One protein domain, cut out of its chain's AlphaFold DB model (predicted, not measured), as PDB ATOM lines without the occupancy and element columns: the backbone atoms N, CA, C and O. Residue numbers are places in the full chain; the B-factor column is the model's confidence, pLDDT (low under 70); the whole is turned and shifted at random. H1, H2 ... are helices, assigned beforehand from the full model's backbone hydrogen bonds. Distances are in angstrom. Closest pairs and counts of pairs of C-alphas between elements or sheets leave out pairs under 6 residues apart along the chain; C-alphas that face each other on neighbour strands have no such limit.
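What this domain is: This is residues 13 to 150 of the 199 residues of an uncharacterized protein of Ruminococcus sp. AF43-11 (UniProt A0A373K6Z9). A loose, flat frame of helices and long loops: H4, H3 and H2 follow one another in a row toward one end, while at the other end the long helix H5 runs alongside H4 with H1 packed on its residues 129 to 136. The unnamed residues 25 to 57 swing away from H1 and run to the far end, where residues 53 to 58 stand free at the beginning of H2. The printed part has 138 residues with five named helices, H1 to H5 in chain order, and no named strand; the class is all helix, with 69 residues in the helices. The whole is loose, with a radius of gyration of the C-alphas of 18.4 A, and spans 62 by 43 by 20 A.

Where its parts are: H1 is residues 13 to 24, 16.3 A long, beginning at C-alpha 13 at (-15.659, 11.796, -49.674). H2 is residues 58 to 68, 15.2 A long, with C-alpha 58 at (-27.712, 44.579, -38.724). H3 is residues 71 to 77. H4 is residues 98 to 110, 18.4 A long. H5, the longest, is residues 123 to 148, 36.4 A long, and ends at C-alpha 148 at (-30.567, 16.903, -37.569); it has a kink of 25 degrees near residue 134.

How they stand to each other: H1 touches H5 at a steep tilt of 51 degrees, opposite ways; the closest C-alphas are those of Tyr 20 and Val 132, 6.5 A apart. H1 is close to H4 but not clearly touching, the closest C-alphas being those of Gly 13 and Glu 108, 6.0 A apart. H4 and H5 are close but not clearly touching, with the C-alphas of Thr 109 and Asp 133 closest at 7.9 A; they run opposite ways at a shallow tilt of 18 degrees. H4 touches H3 with residues 99 to 104 alone, at a steep tilt of 62 degrees; the closest C-alphas are those of Glu 75 and Ala 100, 5.2 A apart. H2 is close to H3 but not clearly touching, the closest C-alphas being those of Cys 68 and Gln 74 at 6.9 A, and at 72 degrees the two are only just about perpendicular. H2 is apart from H1, H4 and H5. In H1, H2, H3 and H4 every O i to N i+4 pair is within hydrogen-bond range, and in H5 21 of 22 are.

The domain as a whole: The C-alphas of Asn 54 and Glu 123 are the two farthest apart, 62.0 A. The printed part has no cut. The links H1 to H2, H3 to H4 and H4 to H5 are long, with 33, 20 and 12 residues, and the link H2 to H3 is tight. Mean pLDDT of the printed part is 78.4; residues 30 to 46, 79 to 93 and 148 to 150 are under 70.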
ATOM      1  N   GLY A  13     -16.663  12.586 -48.962       78.94
ATOM      2  CA  GLY A  13     -15.659  11.796 -49.674       78.94
ATOM      3  C   GLY A  13     -14.493  11.339 -48.812       78.94
ATOM      4  O   GLY A  13     -14.089  10.182 -48.890       78.94
ATOM      5  N   GLY A  14     -13.993  12.173 -47.897       78.19
ATOM      6  CA  GLY A  14     -12.935  11.771 -46.963       78.19
ATOM      7  C   GLY A  14     -13.365  10.629 -46.032       78.19
ATOM      8  O   GLY A  14     -12.596   9.696 -45.779       78.19
ATOM      9  N   VAL A  15     -14.612  10.651 -45.549       81.19
ATOM     10  CA  VAL A  15     -15.163   9.555 -44.736       81.19
ATOM     11  C   VAL A  15     -15.438   8.317 -45.596       81.19
ATOM     12  O   VAL A  15     -15.087   7.211 -45.173       81.19
ATOM     13  N   LYS A  16     -15.986   8.487 -46.809       84.19
ATOM     14  CA  LYS A  16     -16.194   7.409 -47.793       84.19
ATOM     15  C   LYS A  16     -14.871   6.697 -48.100       84.19
ATOM     16  O   LYS A  16     -14.765   5.486 -47.924       84.19
ATOM     17  N   THR A  17     -13.817   7.458 -48.388       83.81
ATOM     18  CA  THR A  17     -12.447   6.963 -48.609       83.81
ATOM     19  C   THR A  17     -11.969   6.057 -47.491       83.81
ATOM     20  O   THR A  17     -11.390   4.989 -47.718       83.81
ATOM     21  N   ALA A  18     -12.205   6.472 -46.250       83.06
ATOM     22  CA  ALA A  18     -11.784   5.690 -45.110       83.06
ATOM     23  C   ALA A  18     -12.594   4.393 -44.963       83.06
ATOM     24  O   ALA A  18     -12.014   3.367 -44.601       83.06
ATOM     25  N   TYR A  19     -13.895   4.411 -45.278       87.62
ATOM     26  CA  TYR A  19     -14.720   3.200 -45.357       87.62
ATOM     27  C   TYR A  19     -14.124   2.206 -46.355       87.62
ATOM     28  O   TYR A  19     -13.828   1.076 -45.962       87.62
ATOM     29  N   TYR A  20     -13.853   2.640 -47.588       88.19
ATOM     30  CA  TYR A  20     -13.239   1.806 -48.628       88.19
ATOM     31  C   TYR A  20     -11.938   1.161 -48.137       88.19
ATOM     32  O   TYR A  20     -11.803  -0.061 -48.127       88.19
ATOM     33  N   ASN A  21     -11.023   1.965 -47.594       87.62
ATOM     34  CA  ASN A  21      -9.738   1.489 -47.076       87.62
ATOM     35  C   ASN A  21      -9.858   0.475 -45.922       87.62
ATOM     36  O   ASN A  21      -8.989  -0.384 -45.745       87.62
ATOM     37  N   ILE A  22     -10.910   0.569 -45.105       87.94
ATOM     38  CA  ILE A  22     -11.187  -0.401 -44.040       87.94
ATOM     39  C   ILE A  22     -11.715  -1.711 -44.628       87.94
ATOM     40  O   ILE A  22     -11.255  -2.785 -44.227       87.94
ATOM     41  N   PHE A  23     -12.657  -1.630 -45.568       88.69
ATOM     42  CA  PHE A  23     -13.248  -2.802 -46.209       88.69
ATOM     43  C   PHE A  23     -12.227  -3.576 -47.050       88.69
ATOM     44  O   PHE A  23     -12.191  -4.801 -46.948       88.69
ATOM     45  N   LEU A  24     -11.307  -2.891 -47.741       89.38
ATOM     46  CA  LEU A  24     -10.169  -3.516 -48.437       89.38
ATOM     47  C   LEU A  24      -9.302  -4.375 -47.500       89.38
ATOM     48  O   LEU A  24      -8.710  -5.374 -47.901       89.38
ATOM     49  N   GLN A  25      -9.247  -4.026 -46.213       89.12
ATOM     50  CA  GLN A  25      -8.520  -4.789 -45.197       89.12
ATOM     51  C   GLN A  25      -9.366  -5.888 -44.536       89.12
ATOM     52  O   GLN A  25      -8.942  -6.442 -43.516       89.12
ATOM     53  N   ASN A  26     -10.553  -6.197 -45.068       87.94
ATOM     54  CA  ASN A  26     -11.534  -7.116 -44.482       87.94
ATOM     55  C   ASN A  26     -11.901  -6.758 -43.032       87.94
ATOM     56  O   ASN A  26     -12.084  -7.625 -42.172       87.94
ATOM     57  N   LYS A  27     -11.963  -5.458 -42.733       85.69
ATOM     58  CA  LYS A  27     -12.349  -4.930 -41.424       85.69
ATOM     59  C   LYS A  27     -13.725  -4.280 -41.515       85.69
ATOM     60  O   LYS A  27     -14.182  -3.890 -42.580       85.69
ATOM     61  N   THR A  28     -14.372  -4.137 -40.364       79.62
ATOM     62  CA  THR A  28     -15.632  -3.398 -40.240       79.62
ATOM     63  C   THR A  28     -15.343  -2.009 -39.670       79.62
ATOM     64  O   THR A  28     -14.692  -1.931 -38.618       79.62
ATOM     65  N   PRO A  29     -15.808  -0.920 -40.309       73.88
ATOM     66  CA  PRO A  29     -15.727   0.414 -39.729       73.88
ATOM     67  C   PRO A  29     -16.422   0.452 -38.366       73.88
ATOM     68  O   PRO A  29     -17.527  -0.059 -38.194       73.88
ATOM     69  N   ALA A  30     -15.760   1.033 -37.366       65.62
ATOM     70  CA  ALA A  30     -16.333   1.200 -36.038       65.62
ATOM     71  C   ALA A  30     -16.783   2.651 -35.872       65.62
ATOM     72  O   ALA A  30     -15.972   3.511 -35.545       65.62
ATOM     73  N   ILE A  31     -18.074   2.913 -36.061       63.50
ATOM     74  CA  ILE A  31     -18.647   4.231 -35.790       63.50
ATOM     75  C   ILE A  31     -18.760   4.382 -34.274       63.50
ATOM     76  O   ILE A  31     -19.535   3.688 -33.614       63.50
ATOM     77  N   LEU A  32     -17.938   5.254 -33.698       53.59
ATOM     78  CA  LEU A  32     -18.048   5.617 -32.292       53.59
ATOM     79  C   LEU A  32     -19.127   6.695 -32.160       53.59
ATOM     80  O   LEU A  32     -18.875   7.827 -32.576       53.59
ATOM     81  N   PRO A  33     -20.296   6.408 -31.554       52.22
ATOM     82  CA  PRO A  33     -21.133   7.491 -31.072       52.22
ATOM     83  C   PRO A  33     -20.289   8.278 -30.067       52.22
ATOM     84  O   PRO A  33     -19.683   7.693 -29.162       52.22
ATOM     85  N   ASN A  34     -20.192   9.593 -30.253       46.06
ATOM     86  CA  ASN A  34     -19.531  10.454 -29.278       46.06
ATOM     87  C   ASN A  34     -20.093  10.184 -27.872       46.06
ATOM     88  O   ASN A  34     -21.255   9.806 -27.724       46.06
ATOM     89  N   PHE A  35     -19.273  10.404 -26.839       39.31
ATOM     90  CA  PHE A  35     -19.670  10.234 -25.439       39.31
ATOM     91  C   PHE A  35     -21.002  10.945 -25.156       39.31
ATOM     92  O   PHE A  35     -21.047  12.164 -25.004       39.31
ATOM     93  N   SER A  36     -22.090  10.183 -25.034       43.75
ATOM     94  CA  SER A  36     -23.339  10.675 -24.467       43.75
ATOM     95  C   SER A  36     -23.854   9.695 -23.430       43.75
ATOM     96  O   SER A  36     -23.695   8.479 -23.534       43.75
ATOM     97  N   TYR A  37     -24.465  10.252 -22.391       41.75
ATOM     98  CA  TYR A  37     -24.953   9.515 -21.230       41.75
ATOM     99  C   TYR A  37     -26.163   8.607 -21.566       41.75
ATOM    100  O   TYR A  37     -26.634   7.874 -20.705       41.75
ATOM    101  N   GLU A  38     -26.678   8.653 -22.807       53.44
ATOM    102  CA  GLU A  38     -27.942   8.024 -23.228       53.44
ATOM    103  C   GLU A  38     -27.939   7.467 -24.677       53.44
ATOM    104  O   GLU A  38     -28.989   7.453 -25.315       53.44
ATOM    105  N   ASN A  39     -26.805   7.016 -25.236       51.75
ATOM    106  CA  ASN A  39     -26.713   6.488 -26.622       51.75
ATOM    107  C   ASN A  39     -27.132   7.467 -27.744       51.75
ATOM    108  O   ASN A  39     -27.379   7.050 -28.871       51.75
ATOM    109  N   LYS A  40     -27.206   8.769 -27.472       55.09
ATOM    110  CA  LYS A  40     -27.458   9.802 -28.489       55.09
ATOM    111  C   LYS A  40     -26.158  10.197 -29.182       55.09
ATOM    112  O   LYS A  40     -25.156  10.399 -28.493       55.09
ATOM    113  N   ILE A  41     -26.184  10.338 -30.506       57.19
ATOM    114  CA  ILE A  41     -25.102  10.976 -31.263       57.19
ATOM    115  C   ILE A  41     -25.009  12.437 -30.805       57.19
ATOM    116  O   ILE A  41     -26.031  13.096 -30.615       57.19
ATOM    117  N   THR A  42     -23.795  12.940 -30.565       55.34
ATOM    118  CA  THR A  42     -23.591  14.368 -30.299       55.34
ATOM    119  C   THR A  42     -23.082  15.050 -31.558       55.34
ATOM    120  O   THR A  42     -22.107  14.613 -32.168       55.34
ATOM    121  N   ALA A  43     -23.747  16.139 -31.929       60.38
ATOM    122  CA  ALA A  43     -23.275  17.069 -32.939       60.38
ATOM    123  C   ALA A  43     -22.555  18.238 -32.258       60.38
ATOM    124  O   ALA A  43     -22.957  18.669 -31.172       60.38
ATOM    125  N   TYR A  44     -21.517  18.771 -32.896       61.31
ATOM    126  CA  TYR A  44     -20.901  20.034 -32.498       61.31
ATOM    127  C   TYR A  44     -20.997  21.031 -33.653       61.31
ATOM    128  O   TYR A  44     -20.945  20.653 -34.819       61.31
ATOM    129  N   VAL A  45     -21.168  22.310 -33.321       65.94
ATOM    130  CA  VAL A  45     -21.141  23.392 -34.310       65.94
ATOM    131  C   VAL A  45     -19.685  23.778 -34.529       65.94
ATOM    132  O   VAL A  45     -19.036  24.256 -33.600       65.94
ATOM    133  N   GLU A  46     -19.174  23.568 -35.737       69.94
ATOM    134  CA  GLU A  46     -17.791  23.909 -36.079       69.94
ATOM    135  C   GLU A  46     -17.601  25.424 -36.259       69.94
ATOM    136  O   GLU A  46     -16.664  26.010 -35.720       69.94
ATOM    137  N   CYS A  47     -18.530  26.082 -36.961       71.62
ATOM    138  CA  CYS A  47     -18.515  27.525 -37.177       71.62
ATOM    139  C   CYS A  47     -19.926  28.117 -37.051       71.62
ATOM    140  O   CYS A  47     -20.906  27.526 -37.500       71.62
ATOM    141  N   GLY A  48     -20.030  29.307 -36.455       76.31
ATOM    142  CA  GLY A  48     -21.277  30.061 -36.347       76.31
ATOM    143  C   GLY A  48     -21.037  31.553 -36.557       76.31
ATOM    144  O   GLY A  48     -20.055  32.106 -36.062       76.31
ATOM    145  N   ILE A  49     -21.942  32.217 -37.279       81.62
ATOM    146  CA  ILE A  49     -21.894  33.667 -37.502       81.62
ATOM    147  C   ILE A  49     -22.977  34.328 -36.648       81.62
ATOM    148  O   ILE A  49     -24.153  33.987 -36.749       81.62
ATOM    149  N   ALA A  50     -22.588  35.295 -35.815       86.00
ATOM    150  CA  ALA A  50     -23.497  36.025 -34.937       86.00
ATOM    151  C   ALA A  50     -23.464  37.534 -35.219       86.00
ATOM    152  O   ALA A  50     -22.423  38.103 -35.551       86.00
ATOM    153  N   ILE A  51     -24.608  38.202 -35.041       90.06
ATOM    154  CA  ILE A  51     -24.726  39.661 -35.156       90.06
ATOM    155  C   ILE A  51     -24.709  40.273 -33.755       90.06
ATOM    156  O   ILE A  51     -25.536  39.942 -32.907       90.06
ATOM    157  N   ASN A  52     -23.808  41.229 -33.520       90.94
ATOM    158  CA  ASN A  52     -23.827  42.029 -32.297       90.94
ATOM    159  C   ASN A  52     -25.129  42.851 -32.220       90.94
ATOM    160  O   ASN A  52     -25.415  43.656 -33.112       90.94
ATOM    161  N   GLN A  53     -25.890  42.697 -31.132       90.50
ATOM    162  CA  GLN A  53     -27.158  43.407 -30.924       90.50
ATOM    163  C   GLN A  53     -27.016  44.938 -30.921       90.50
ATOM    164  O   GLN A  53     -27.954  45.638 -31.297       90.50
ATOM    165  N   ASN A  54     -25.840  45.471 -30.592       95.69
ATOM    166  CA  ASN A  54     -25.569  46.908 -30.593       95.69
ATOM    167  C   ASN A  54     -25.128  47.448 -31.965       95.69
ATOM    168  O   ASN A  54     -24.921  48.649 -32.107       95.69
ATOM    169  N   SER A  55     -24.986  46.592 -32.982       95.19
ATOM    170  CA  SER A  55     -24.613  47.028 -34.330       95.19
ATOM    171  C   SER A  55     -25.712  47.891 -34.956       95.19
ATOM    172  O   SER A  55     -26.890  47.527 -34.920       95.19
ATOM    173  N   ASP A  56     -25.335  48.998 -35.590       97.12
ATOM    174  CA  ASP A  56     -26.218  49.806 -36.438       97.12
ATOM    175  C   ASP A  56     -26.270  49.280 -37.889       97.12
ATOM    176  O   ASP A  56     -26.988  49.825 -38.724       97.12
ATOM    177  N   LYS A  57     -25.522  48.210 -38.207       97.06
ATOM    178  CA  LYS A  57     -25.426  47.594 -39.545       97.06
ATOM    179  C   LYS A  57     -26.066  46.203 -39.626       97.06
ATOM    180  O   LYS A  57     -25.623  45.384 -40.432       97.06
ATOM    181  N   LYS A  58     -27.084  45.916 -38.805       94.44
ATOM    182  CA  LYS A  58     -27.712  44.579 -38.724       94.44
ATOM    183  C   LYS A  58     -28.175  44.060 -40.085       94.44
ATOM    184  O   LYS A  58     -27.838  42.936 -40.423       94.44
ATOM    185  N   ASP A  59     -28.822  44.894 -40.895       95.00
ATOM    186  CA  ASP A  59     -29.314  44.484 -42.220       95.00
ATOM    187  C   ASP A  59     -28.179  44.078 -43.167       95.00
ATOM    188  O   ASP A  59     -28.285  43.107 -43.913       95.00
ATOM    189  N   LYS A  60     -27.053  44.801 -43.128       95.56
ATOM    190  CA  LYS A  60     -25.882  44.474 -43.951       95.56
ATOM    191  C   LYS A  60     -25.200  43.197 -43.460       95.56
ATOM    192  O   LYS A  60     -24.768  42.396 -44.282       95.56
ATOM    193  N   ALA A  61     -25.117  43.012 -42.141       93.94
ATOM    194  CA  ALA A  61     -24.595  41.788 -41.543       93.94
ATOM    195  C   ALA A  61     -25.486  40.577 -41.865       93.94
ATOM    196  O   ALA A  61     -24.961  39.525 -42.209       93.94
ATOM    197  N   LEU A  62     -26.813  40.741 -41.836       90.75
ATOM    198  CA  LEU A  62     -27.764  39.693 -42.201       90.75
ATOM    199  C   LEU A  62     -27.590  39.264 -43.659       90.75
ATOM    200  O   LEU A  62     -27.427  38.079 -43.913       90.75
ATOM    201  N   ARG A  63     -27.500  40.211 -44.602       94.50
ATOM    202  CA  ARG A  63     -27.237  39.884 -46.017       94.50
ATOM    203  C   ARG A  63     -25.911  39.159 -46.232       94.50
ATOM    204  O   ARG A  63     -25.803  38.322 -47.119       94.50
ATOM    205  N   PHE A  64     -24.890  39.492 -45.445       91.06
ATOM    206  CA  PHE A  64     -23.616  38.778 -45.496       91.06
ATOM    207  C   PHE A  64     -23.753  37.342 -44.972       91.06
ATOM    208  O   PHE A  64     -23.209  36.427 -45.577       91.06
ATOM    209  N   ILE A  65     -24.521  37.130 -43.899       87.88
ATOM    210  CA  ILE A  65     -24.837  35.785 -43.397       87.88
ATOM    211  C   ILE A  65     -25.621  34.988 -44.444       87.88
ATOM    212  O   ILE A  65     -25.244  33.861 -44.737       87.88
ATOM    213  N   GLU A  66     -26.658  35.571 -45.051       87.31
ATOM    214  CA  GLU A  66     -27.429  34.937 -46.130       87.31
ATOM    215  C   GLU A  66     -26.534  34.543 -47.312       87.31
ATOM    216  O   GLU A  66     -26.676  33.451 -47.854       87.31
ATOM    217  N   TYR A  67     -25.568  35.393 -47.672       88.44
ATOM    218  CA  TYR A  67     -24.561  35.068 -48.678       88.44
ATOM    219  C   TYR A  67     -23.686  33.878 -48.254       88.44
ATOM    220  O   TYR A  67     -23.536  32.938 -49.028       88.44
ATOM    221  N   CYS A  68     -23.163  33.853 -47.023       84.19
ATOM    222  CA  CYS A  68     -22.378  32.721 -46.510       84.19
ATOM    223  C   CYS A  68     -23.175  31.404 -46.419       84.19
ATOM    224  O   CYS A  68     -22.592  30.323 -46.484       84.19
ATOM    225  N   LEU A  69     -24.497  31.486 -46.251       84.50
ATOM    226  CA  LEU A  69     -25.414  30.341 -46.194       84.50
ATOM    227  C   LEU A  69     -26.018  29.981 -47.564       84.50
ATOM    228  O   LEU A  69     -26.827  29.053 -47.665       84.50
ATOM    229  N   SER A  70     -25.655  30.713 -48.618       87.31
ATOM    230  CA  SER A  70     -26.125  30.435 -49.971       87.31
ATOM    231  C   SER A  70     -25.540  29.131 -50.511       87.31
ATOM    232  O   SER A  70     -24.459  28.707 -50.110       87.31
ATOM    233  N   GLU A  71     -26.278  28.517 -51.432       85.69
ATOM    234  CA  GLU A  71     -25.934  27.262 -52.111       85.69
ATOM    235  C   GLU A  71     -24.520  27.317 -52.712       85.69
ATOM    236  O   GLU A  71     -23.641  26.591 -52.260       85.69
ATOM    237  N   ASP A  72     -24.253  28.281 -53.599       84.62
ATOM    238  CA  ASP A  72     -22.952  28.434 -54.267       84.62
ATOM    239  C   ASP A  72     -21.767  28.613 -53.302       84.62
ATOM    240  O   ASP A  72     -20.655  28.155 -53.584       84.62
ATOM    241  N   VAL A  73     -21.974  29.324 -52.186       83.56
ATOM    242  CA  VAL A  73     -20.911  29.557 -51.198       83.56
ATOM    243  C   VAL A  73     -20.674  28.304 -50.365       83.56
ATOM    244  O   VAL A  73     -19.521  27.946 -50.150       83.56
ATOM    245  N   GLN A  74     -21.735  27.623 -49.932       81.25
ATOM    246  CA  GLN A  74     -21.636  26.383 -49.162       81.25
ATOM    247  C   GLN A  74     -21.016  25.255 -49.996       81.25
ATOM    248  O   GLN A  74     -20.105  24.598 -49.509       81.25
ATOM    249  N   GLU A  75     -21.406  25.090 -51.263       80.06
ATOM    250  CA  GLU A  75     -20.770  24.130 -52.180       80.06
ATOM    251  C   GLU A  75     -19.263  24.375 -52.332       80.06
ATOM    252  O   GLU A  75     -18.472  23.435 -52.365       80.06
ATOM    253  N   TYR A  76     -18.854  25.645 -52.422       78.25
ATOM    254  CA  TYR A  76     -17.443  26.015 -52.529       78.25
ATOM    255  C   TYR A  76     -16.678  25.789 -51.213       78.25
ATOM    256  O   TYR A  76     -15.554  25.288 -51.223       78.25
ATOM    257  N   TRP A  77     -17.269  26.152 -50.072       75.06
ATOM    258  CA  TRP A  77     -16.618  26.061 -48.759       75.06
ATOM    259  C   TRP A  77     -16.543  24.637 -48.213       75.06
ATOM    260  O   TRP A  77     -15.557  24.308 -47.562       75.06
ATOM    261  N   CYS A  78     -17.556  23.812 -48.479       74.06
ATOM    262  CA  CYS A  78     -17.644  22.427 -48.011       74.06
ATOM    263  C   CYS A  78     -17.029  21.413 -48.988       74.06
ATOM    264  O   CYS A  78     -17.078  20.214 -48.731       74.06
ATOM    265  N   GLY A  79     -16.432  21.882 -50.088       66.31
ATOM    266  CA  GLY A  79     -15.626  21.047 -50.980       66.31
ATOM    267  C   GLY A  79     -16.412  20.195 -51.978       66.31
ATOM    268  O   GLY A  79     -15.806  19.360 -52.633       66.31
ATOM    269  N   SER A  80     -17.716  20.421 -52.157       64.75
ATOM    270  CA  SER A  80     -18.548  19.631 -53.081       64.75
ATOM    271  C   SER A  80     -18.261  19.913 -54.566       64.75
ATOM    272  O   SER A  80     -18.744  19.200 -55.439       64.75
ATOM    273  N   ARG A  81     -17.516  20.980 -54.890       64.69
ATOM    274  CA  ARG A  81     -17.213  21.412 -56.266       64.69
ATOM    275  C   ARG A  81     -15.735  21.243 -56.622       64.69
ATOM    276  O   ARG A  81     -14.892  22.009 -56.156       64.69
ATOM    277  N   SER A  82     -15.441  20.308 -57.526       55.75
ATOM    278  CA  SER A  82     -14.097  20.050 -58.069       55.75
ATOM    279  C   SER A  82     -13.669  21.034 -59.173       55.75
ATOM    280  O   SER A  82     -12.479  21.209 -59.431       55.75
ATOM    281  N   ASP A  83     -14.617  21.745 -59.794       59.22
ATOM    282  CA  ASP A  83     -14.394  22.647 -60.932       59.22
ATOM    283  C   ASP A  83     -13.778  24.009 -60.558       59.22
ATOM    284  O   ASP A  83     -13.344  24.758 -61.436       59.22
ATOM    285  N   LYS A  84     -13.707  24.349 -59.264       52.16
ATOM    286  CA  LYS A  84     -13.280  25.685 -58.804       52.16
ATOM    287  C   LYS A  84     -11.817  25.797 -58.367       52.16
ATOM    288  O   LYS A  84     -11.426  26.852 -57.872       52.16
ATOM    289  N   GLY A  85     -10.989  24.772 -58.594       48.50
ATOM    290  CA  GLY A  85      -9.524  24.840 -58.425       48.50
ATOM    291  C   GLY A  85      -9.035  25.164 -57.004       48.50
ATOM    292  O   GLY A  85      -7.855  25.455 -56.807       48.50
ATOM    293  N   PHE A  86      -9.942  25.143 -56.029       46.62
ATOM    294  CA  PHE A  86      -9.709  25.408 -54.618       46.62
ATOM    295  C   PHE A  86     -10.851  24.734 -53.845       46.62
ATOM    296  O   PHE A  86     -11.982  25.218 -53.889       46.62
ATOM    297  N   SER A  87     -10.586  23.615 -53.165       52.75
ATOM    298  CA  SER A  87     -11.447  23.194 -52.059       52.75
ATOM    299  C   SER A  87     -11.254  24.232 -50.951       52.75
ATOM    300  O   SER A  87     -10.123  24.621 -50.645       52.75
ATOM    301  N   GLY A  88     -12.336  24.792 -50.403       49.34
ATOM    302  CA  GLY A  88     -12.234  25.687 -49.249       49.34
ATOM    303  C   GLY A  88     -11.387  25.059 -48.133       49.34
ATOM    304  O   GLY A  88     -11.266  23.843 -48.040       49.34
ATOM    305  N   THR A  89     -10.806  25.883 -47.260       49.72
ATOM    306  CA  THR A  89      -9.867  25.485 -46.186       49.72
ATOM    307  C   THR A  89     -10.404  24.464 -45.170       49.72
ATOM    308  O   THR A  89      -9.694  24.128 -44.226       49.72
ATOM    309  N   ASN A  90     -11.641  23.996 -45.333       50.41
ATOM    310  CA  ASN A  90     -12.334  23.109 -44.420       50.41
ATOM    311  C   ASN A  90     -12.777  21.837 -45.152       50.41
ATOM    312  O   ASN A  90     -13.955  21.651 -45.443       50.41
ATOM    313  N   GLU A  91     -11.849  20.897 -45.322       56.19
ATOM    314  CA  GLU A  91     -12.132  19.482 -45.620       56.19
ATOM    315  C   GLU A  91     -12.894  18.765 -44.474       56.19
ATOM    316  O   GLU A  91     -12.806  17.552 -44.321       56.19
ATOM    317  N   ILE A  92     -13.597  19.500 -43.606       54.75
ATOM    318  CA  ILE A  92     -14.104  19.034 -42.306       54.75
ATOM    319  C   ILE A  92     -15.535  19.491 -41.992       54.75
ATOM    320  O   ILE A  92     -16.129  18.947 -41.060       54.75
ATOM    321  N   SER A  93     -16.121  20.412 -42.773       67.44
ATOM    322  CA  SER A  93     -17.442  20.989 -42.480       67.44
ATOM    323  C   SER A  93     -18.538  20.471 -43.411       67.44
ATOM    324  O   SER A  93     -18.389  20.512 -44.630       67.44
ATOM    325  N   LEU A  94     -19.688  20.087 -42.848       75.06
ATOM    326  CA  LEU A  94     -20.887  19.759 -43.624       75.06
ATOM    327  C   LEU A  94     -21.701  21.006 -43.972       75.06
ATOM    328  O   LEU A  94     -21.880  21.871 -43.105       75.06
ATOM    329  N   PRO A  95     -22.236  21.098 -45.204       78.94
ATOM    330  CA  PRO A  95     -23.071  22.220 -45.579       78.94
ATOM    331  C   PRO A  95     -24.380  22.192 -44.788       78.94
ATOM    332  O   PRO A  95     -25.021  21.156 -44.638       78.94
ATOM    333  N   VAL A  96     -24.804  23.360 -44.305       78.62
ATOM    334  CA  VAL A  96     -26.108  23.529 -43.628       78.62
ATOM    335  C   VAL A  96     -27.224  23.909 -44.601       78.62
ATOM    336  O   VAL A  96     -28.391  23.999 -44.225       78.62
ATOM    337  N   ASN A  97     -26.865  24.181 -45.857       84.88
ATOM    338  CA  ASN A  97     -27.809  24.398 -46.939       84.88
ATOM    339  C   ASN A  97     -28.166  23.048 -47.574       84.88
ATOM    340  O   ASN A  97     -27.286  22.379 -48.110       84.88
ATOM    341  N   ASN A  98     -29.451  22.685 -47.554       81.88
ATOM    342  CA  ASN A  98     -29.916  21.380 -48.038       81.88
ATOM    343  C   ASN A  98     -29.515  21.092 -49.484       81.88
ATOM    344  O   ASN A  98     -29.125  19.978 -49.783       81.88
ATOM    345  N   LYS A  99     -29.551  22.084 -50.377       84.38
ATOM    346  CA  LYS A  99     -29.192  21.844 -51.779       84.38
ATOM    347  C   LYS A  99     -27.703  21.582 -51.959       84.38
ATOM    348  O   LYS A  99     -27.330  20.689 -52.705       84.38
ATOM    349  N   ALA A 100     -26.863  22.331 -51.242       82.25
ATOM    350  CA  ALA A 100     -25.423  22.097 -51.247       82.25
ATOM    351  C   ALA A 100     -25.073  20.730 -50.630       82.25
ATOM    352  O   ALA A 100     -24.112  20.092 -51.058       82.25
ATOM    353  N   PHE A 101     -25.856  20.275 -49.644       83.19
ATOM    354  CA  PHE A 101     -25.752  18.929 -49.081       83.19
ATOM    355  C   PHE A 101     -26.166  17.851 -50.088       83.19
ATOM    356  O   PHE A 101     -25.389  16.935 -50.336       83.19
ATOM    357  N   ASP A 102     -27.341  17.987 -50.706       84.56
ATOM    358  CA  ASP A 102     -27.849  17.048 -51.712       84.56
ATOM    359  C   ASP A 102     -26.867  16.919 -52.885       84.56
ATOM    360  O   ASP A 102     -26.558  15.813 -53.320       84.56
ATOM    361  N   TYR A 103     -26.302  18.043 -53.334       83.94
ATOM    362  CA  TYR A 103     -25.272  18.062 -54.368       83.94
ATOM    363  C   TYR A 103     -23.985  17.348 -53.929       83.94
ATOM    364  O   TYR A 103     -23.409  16.593 -54.704       83.94
ATOM    365  N   ALA A 104     -23.544  17.528 -52.678       80.62
ATOM    366  CA  ALA A 104     -22.392  16.798 -52.143       80.62
ATOM    367  C   ALA A 104     -22.630  15.279 -52.151       80.62
ATOM    368  O   ALA A 104     -21.751  14.519 -52.537       80.62
ATOM    369  N   VAL A 105     -23.832  14.834 -51.769       85.00
ATOM    370  CA  VAL A 105     -24.216  13.416 -51.821       85.00
ATOM    371  C   VAL A 105     -24.238  12.906 -53.262       85.00
ATOM    372  O   VAL A 105     -23.740  11.812 -53.521       85.00
ATOM    373  N   GLU A 106     -24.783  13.684 -54.199       86.25
ATOM    374  CA  GLU A 106     -24.842  13.323 -55.620       86.25
ATOM    375  C   GLU A 106     -23.443  13.115 -56.210       86.25
ATOM    376  O   GLU A 106     -23.191  12.073 -56.815       86.25
ATOM    377  N   VAL A 107     -22.531  14.068 -55.985       83.00
ATOM    378  CA  VAL A 107     -21.140  13.998 -56.460       83.00
ATOM    379  C   VAL A 107     -20.464  12.728 -55.953       83.00
ATOM    380  O   VAL A 107     -19.965  11.937 -56.744       83.00
ATOM    381  N   GLU A 108     -20.529  12.489 -54.646       84.56
ATOM    382  CA  GLU A 108     -19.852  11.366 -53.990       84.56
ATOM    383  C   GLU A 108     -20.486  10.009 -54.327       84.56
ATOM    384  O   GLU A 108     -19.828   8.972 -54.263       84.56
ATOM    385  N   THR A 109     -21.772   9.986 -54.688       85.81
ATOM    386  CA  THR A 109     -22.452   8.772 -55.176       85.81
ATOM    387  C   THR A 109     -22.037   8.441 -56.610       85.81
ATOM    388  O   THR A 109     -22.078   7.280 -57.005       85.81
ATOM    389  N   GLY A 110     -21.652   9.450 -57.397       84.44
ATOM    390  CA  GLY A 110     -21.220   9.287 -58.783       84.44
ATOM    391  C   GLY A 110     -19.731   8.991 -58.964       84.44
ATOM    392  O   GLY A 110     -19.322   8.731 -60.093       84.44
ATOM    393  N   GLU A 111     -18.918   9.053 -57.906       83.12
ATOM    394  CA  GLU A 111     -17.484   8.767 -58.002       83.12
ATOM    395  C   GLU A 111     -17.205   7.271 -58.169       83.12
ATOM    396  O   GLU A 111     -17.613   6.451 -57.342       83.12
ATOM    397  N   GLU A 112     -16.446   6.940 -59.214       87.88
ATOM    398  CA  GLU A 112     -15.883   5.610 -59.454       87.88
ATOM    399  C   GLU A 112     -14.557   5.466 -58.701       87.88
ATOM    400  O   GLU A 112     -13.711   6.364 -58.718       87.88
ATOM    401  N   TRP A 113     -14.397   4.340 -58.011       82.88
ATOM    402  CA  TRP A 113     -13.299   4.092 -57.083       82.88
ATOM    403  C   TRP A 113     -12.362   3.017 -57.635       82.88
ATOM    404  O   TRP A 113     -12.474   1.848 -57.268       82.88
ATOM    405  N   ASP A 114     -11.428   3.446 -58.485       84.94
ATOM    406  CA  ASP A 114     -10.249   2.668 -58.885       84.94
ATOM    407  C   ASP A 114      -9.280   2.609 -57.693       84.94
ATOM    408  O   ASP A 114      -8.503   3.533 -57.437       84.94
ATOM    409  N   TYR A 115      -9.414   1.564 -56.872       82.56
ATOM    410  CA  TYR A 115      -8.657   1.451 -55.624       82.56
ATOM    411  C   TYR A 115      -7.264   0.862 -55.843       82.56
ATOM    412  O   TYR A 115      -6.426   0.919 -54.933       82.56
ATOM    413  N   ASN A 116      -7.038   0.231 -56.995       85.69
ATOM    414  CA  ASN A 116      -5.760  -0.362 -57.354       85.69
ATOM    415  C   ASN A 116      -4.841   0.647 -58.095       85.69
ATOM    416  O   ASN A 116      -3.628   0.419 -58.165       85.69
ATOM    417  N   GLU A 117      -5.410   1.780 -58.525       86.06
ATOM    418  CA  GLU A 117      -4.789   2.910 -59.223       86.06
ATOM    419  C   GLU A 117      -4.182   2.544 -60.594       86.06
ATOM    420  O   GLU A 117      -3.182   3.138 -61.021       86.06
ATOM    421  N   ASP A 118      -4.746   1.558 -61.296       89.81
ATOM    422  CA  ASP A 118      -4.288   1.129 -62.623       89.81
ATOM    423  C   ASP A 118      -4.901   1.933 -63.786       89.81
ATOM    424  O   ASP A 118      -4.396   1.879 -64.915       89.81
ATOM    425  N   GLY A 119      -5.897   2.770 -63.489       90.19
ATOM    426  CA  GLY A 119      -6.601   3.631 -64.428       90.19
ATOM    427  C   GLY A 119      -7.800   2.970 -65.115       90.19
ATOM    428  O   GLY A 119      -8.378   3.599 -66.008       90.19
ATOM    429  N   GLU A 120      -8.170   1.743 -64.743       90.69
ATOM    430  CA  GLU A 120      -9.316   1.003 -65.267       90.69
ATOM    431  C   GLU A 120     -10.299   0.641 -64.145       90.69
ATOM    432  O   GLU A 120     -10.015  -0.197 -63.305       90.69
ATOM    433  N   PHE A 121     -11.515   1.198 -64.192       91.12
ATOM    434  CA  PHE A 121     -12.587   0.782 -63.284       91.12
ATOM    435  C   PHE A 121     -13.257  -0.507 -63.782       91.12
ATOM    436  O   PHE A 121     -14.045  -0.481 -64.739       91.12
ATOM    437  N   ASP A 122     -12.923  -1.639 -63.160       92.69
ATOM    438  CA  ASP A 122     -13.356  -2.971 -63.598       92.69
ATOM    439  C   ASP A 122     -14.614  -3.514 -62.873       92.69
ATOM    440  O   ASP A 122     -15.237  -2.855 -62.035       92.69
ATOM    441  N   GLU A 123     -15.060  -4.725 -63.239       93.81
ATOM    442  CA  GLU A 123     -16.237  -5.355 -62.612       93.81
ATOM    443  C   GLU A 123     -16.013  -5.727 -61.134       93.81
ATOM    444  O   GLU A 123     -16.972  -5.689 -60.359       93.81
ATOM    445  N   GLU A 124     -14.783  -6.069 -60.734       91.94
ATOM    446  CA  GLU A 124     -14.433  -6.397 -59.348       91.94
ATOM    447  C   GLU A 124     -14.480  -5.137 -58.477       91.94
ATOM    448  O   GLU A 124     -15.087  -5.141 -57.401       91.94
ATOM    449  N   GLU A 125     -13.909  -4.037 -58.961       91.94
ATOM    450  CA  GLU A 125     -13.956  -2.738 -58.292       91.94
ATOM    451  C   GLU A 125     -15.374  -2.194 -58.204       91.94
ATOM    452  O   GLU A 125     -15.769  -1.654 -57.168       91.94
ATOM    453  N   LYS A 126     -16.178  -2.403 -59.247       92.62
ATOM    454  CA  LYS A 126     -17.591  -2.049 -59.231       92.62
ATOM    455  C   LYS A 126     -18.375  -2.833 -58.184       92.62
ATOM    456  O   LYS A 126     -19.096  -2.221 -57.397       92.62
ATOM    457  N   GLU A 127     -18.240  -4.159 -58.140       92.94
ATOM    458  CA  GLU A 127     -18.934  -4.991 -57.146       92.94
ATOM    459  C   GLU A 127     -18.505  -4.621 -55.717       92.94
ATOM    460  O   GLU A 127     -19.339  -4.507 -54.811       92.94
ATOM    461  N   PHE A 128     -17.205  -4.382 -55.515       91.81
ATOM    462  CA  PHE A 128     -16.671  -3.916 -54.241       91.81
ATOM    463  C   PHE A 128     -17.271  -2.562 -53.839       91.81
ATOM    464  O   PHE A 128     -17.785  -2.423 -52.723       91.81
ATOM    465  N   SER A 129     -17.260  -1.592 -54.755       91.25
ATOM    466  CA  SER A 129     -17.774  -0.237 -54.537       91.25
ATOM    467  C   SER A 129     -19.264  -0.246 -54.202       91.25
ATOM    468  O   SER A 129     -19.671   0.337 -53.200       91.25
ATOM    469  N   GLU A 130     -20.083  -0.988 -54.956       92.44
ATOM    470  CA  GLU A 130     -21.526  -1.119 -54.704       92.44
ATOM    471  C   GLU A 130     -21.821  -1.678 -53.296       92.44
ATOM    472  O   GLU A 130     -22.739  -1.216 -52.607       92.44
ATOM    473  N   ASN A 131     -21.026  -2.648 -52.833       91.19
ATOM    474  CA  ASN A 131     -21.155  -3.209 -51.489       91.19
ATOM    475  C   ASN A 131     -20.810  -2.169 -50.412       91.19
ATOM    476  O   ASN A 131     -21.625  -1.917 -49.517       91.19
ATOM    477  N   VAL A 132     -19.640  -1.530 -50.519       90.19
ATOM    478  CA  VAL A 132     -19.193  -0.527 -49.541       90.19
ATOM    479  C   VAL A 132     -20.140   0.672 -49.509       90.19
ATOM    480  O   VAL A 132     -20.529   1.099 -48.419       90.19
ATOM    481  N   ASP A 133     -20.593   1.156 -50.665       91.81
ATOM    482  CA  ASP A 133     -21.516   2.288 -50.788       91.81
ATOM    483  C   ASP A 133     -22.863   2.004 -50.130       91.81
ATOM    484  O   ASP A 133     -23.398   2.853 -49.415       91.81
ATOM    485  N   SER A 134     -23.395   0.788 -50.290       91.00
ATOM    486  CA  SER A 134     -24.665   0.405 -49.662       91.00
ATOM    487  C   SER A 134     -24.625   0.496 -48.130       91.00
ATOM    488  O   SER A 134     -25.621   0.849 -47.491       91.00
ATOM    489  N   ILE A 135     -23.464   0.203 -47.535       89.88
ATOM    490  CA  ILE A 135     -23.240   0.262 -46.090       89.88
ATOM    491  C   ILE A 135     -22.963   1.704 -45.673       89.88
ATOM    492  O   ILE A 135     -23.602   2.210 -44.749       89.88
ATOM    493  N   PHE A 136     -22.043   2.369 -46.373       88.94
ATOM    494  CA  PHE A 136     -21.637   3.737 -46.083       88.94
ATOM    495  C   PHE A 136     -22.830   4.690 -46.109       88.94
ATOM    496  O   PHE A 136     -23.075   5.361 -45.112       88.94
ATOM    497  N   TRP A 137     -23.617   4.713 -47.187       90.00
ATOM    498  CA  TRP A 137     -24.723   5.664 -47.316       90.00
ATOM    499  C   TRP A 137     -25.823   5.438 -46.292       90.00
ATOM    500  O   TRP A 137     -26.375   6.396 -45.749       90.00
ATOM    501  N   LYS A 138     -26.112   4.174 -45.977       88.19
ATOM    502  CA  LYS A 138     -27.063   3.828 -44.925       88.19
ATOM    503  C   LYS A 138     -26.608   4.364 -43.567       88.19
ATOM    504  O   LYS A 138     -27.406   4.978 -42.860       88.19
ATOM    505  N   ASP A 139     -25.355   4.114 -43.199       84.62
ATOM    506  CA  ASP A 139     -24.816   4.532 -41.907       84.62
ATOM    507  C   ASP A 139     -24.660   6.056 -41.834       84.62
ATOM    508  O   ASP A 139     -25.077   6.684 -40.860       84.62
ATOM    509  N   TYR A 140     -24.101   6.659 -42.883       83.25
ATOM    510  CA  TYR A 140     -23.823   8.086 -42.969       83.25
ATOM    511  C   TYR A 140     -25.103   8.920 -42.895       83.25
ATOM    512  O   TYR A 140     -25.220   9.788 -42.030       83.25
ATOM    513  N   LEU A 141     -26.099   8.631 -43.741       83.56
ATOM    514  CA  LEU A 141     -27.365   9.371 -43.736       83.56
ATOM    515  C   LEU A 141     -28.151   9.146 -42.440       83.56
ATOM    516  O   LEU A 141     -28.734  10.093 -41.921       83.56
ATOM    517  N   GLY A 142     -28.090   7.943 -41.855       80.06
ATOM    518  CA  GLY A 142     -28.675   7.686 -40.538       80.06
ATOM    519  C   GLY A 142     -28.072   8.568 -39.436       80.06
ATOM    520  O   GLY A 142     -28.799   9.106 -38.603       80.06
ATOM    521  N   ILE A 143     -26.751   8.783 -39.458       78.00
ATOM    522  CA  ILE A 143     -26.069   9.694 -38.525       78.00
ATOM    523  C   ILE A 143     -26.500  11.145 -38.757       78.00
ATOM    524  O   ILE A 143     -26.732  11.868 -37.786       78.00
ATOM    525  N   ILE A 144     -26.603  11.580 -40.015       77.25
ATOM    526  CA  ILE A 144     -27.065  12.933 -40.354       77.25
ATOM    527  C   ILE A 144     -28.499  13.158 -39.870       77.25
ATOM    528  O   ILE A 144     -28.767  14.191 -39.255       77.25
ATOM    529  N   ASP A 145     -29.394  12.191 -40.062       75.81
ATOM    530  CA  ASP A 145     -30.769  12.259 -39.567       75.81
ATOM    531  C   ASP A 145     -30.803  12.395 -38.038       75.81
ATOM    532  O   ASP A 145     -31.451  13.304 -37.507       75.81
ATOM    533  N   ASP A 146     -30.035  11.575 -37.320       73.06
ATOM    534  CA  ASP A 146     -29.934  11.640 -35.859       73.06
ATOM    535  C   ASP A 146     -29.353  12.985 -35.368       73.06
ATOM    536  O   ASP A 146     -29.817  13.548 -34.368       73.06
ATOM    537  N   ILE A 147     -28.369  13.543 -36.084       72.81
ATOM    538  CA  ILE A 147     -27.797  14.872 -35.821       72.81
ATOM    539  C   ILE A 147     -28.813  15.979 -36.105       72.81
ATOM    540  O   ILE A 147     -28.948  16.899 -35.303       72.81
ATOM    541  N   SER A 148     -29.553  15.906 -37.210       66.25
ATOM    542  CA  SER A 148     -30.567  16.903 -37.569       66.25
ATOM    543  C   SER A 148     -31.728  16.929 -36.565       66.25
ATOM    544  O   SER A 148     -32.339  17.971 -36.323       66.25
ATOM    545  N   GLY A 149     -31.981  15.793 -35.903       63.75
ATOM    546  CA  GLY A 149     -32.890  15.678 -34.766       63.75
ATOM    547  C   GLY A 149     -32.334  16.242 -33.451       63.75
ATOM    548  O   GLY A 149     -33.092  16.409 -32.485       63.75
ATOM    549  N   CYS A 150     -31.034  16.557 -33.375       62.34
ATOM    550  CA  CYS A 150     -30.446  17.194 -32.203       62.34
ATOM    551  C   CYS A 150     -30.933  18.638 -32.090       62.34
ATOM    552  O   CYS A 150     -30.904  19.429 -33.026       62.34
TER     553      CYS A 150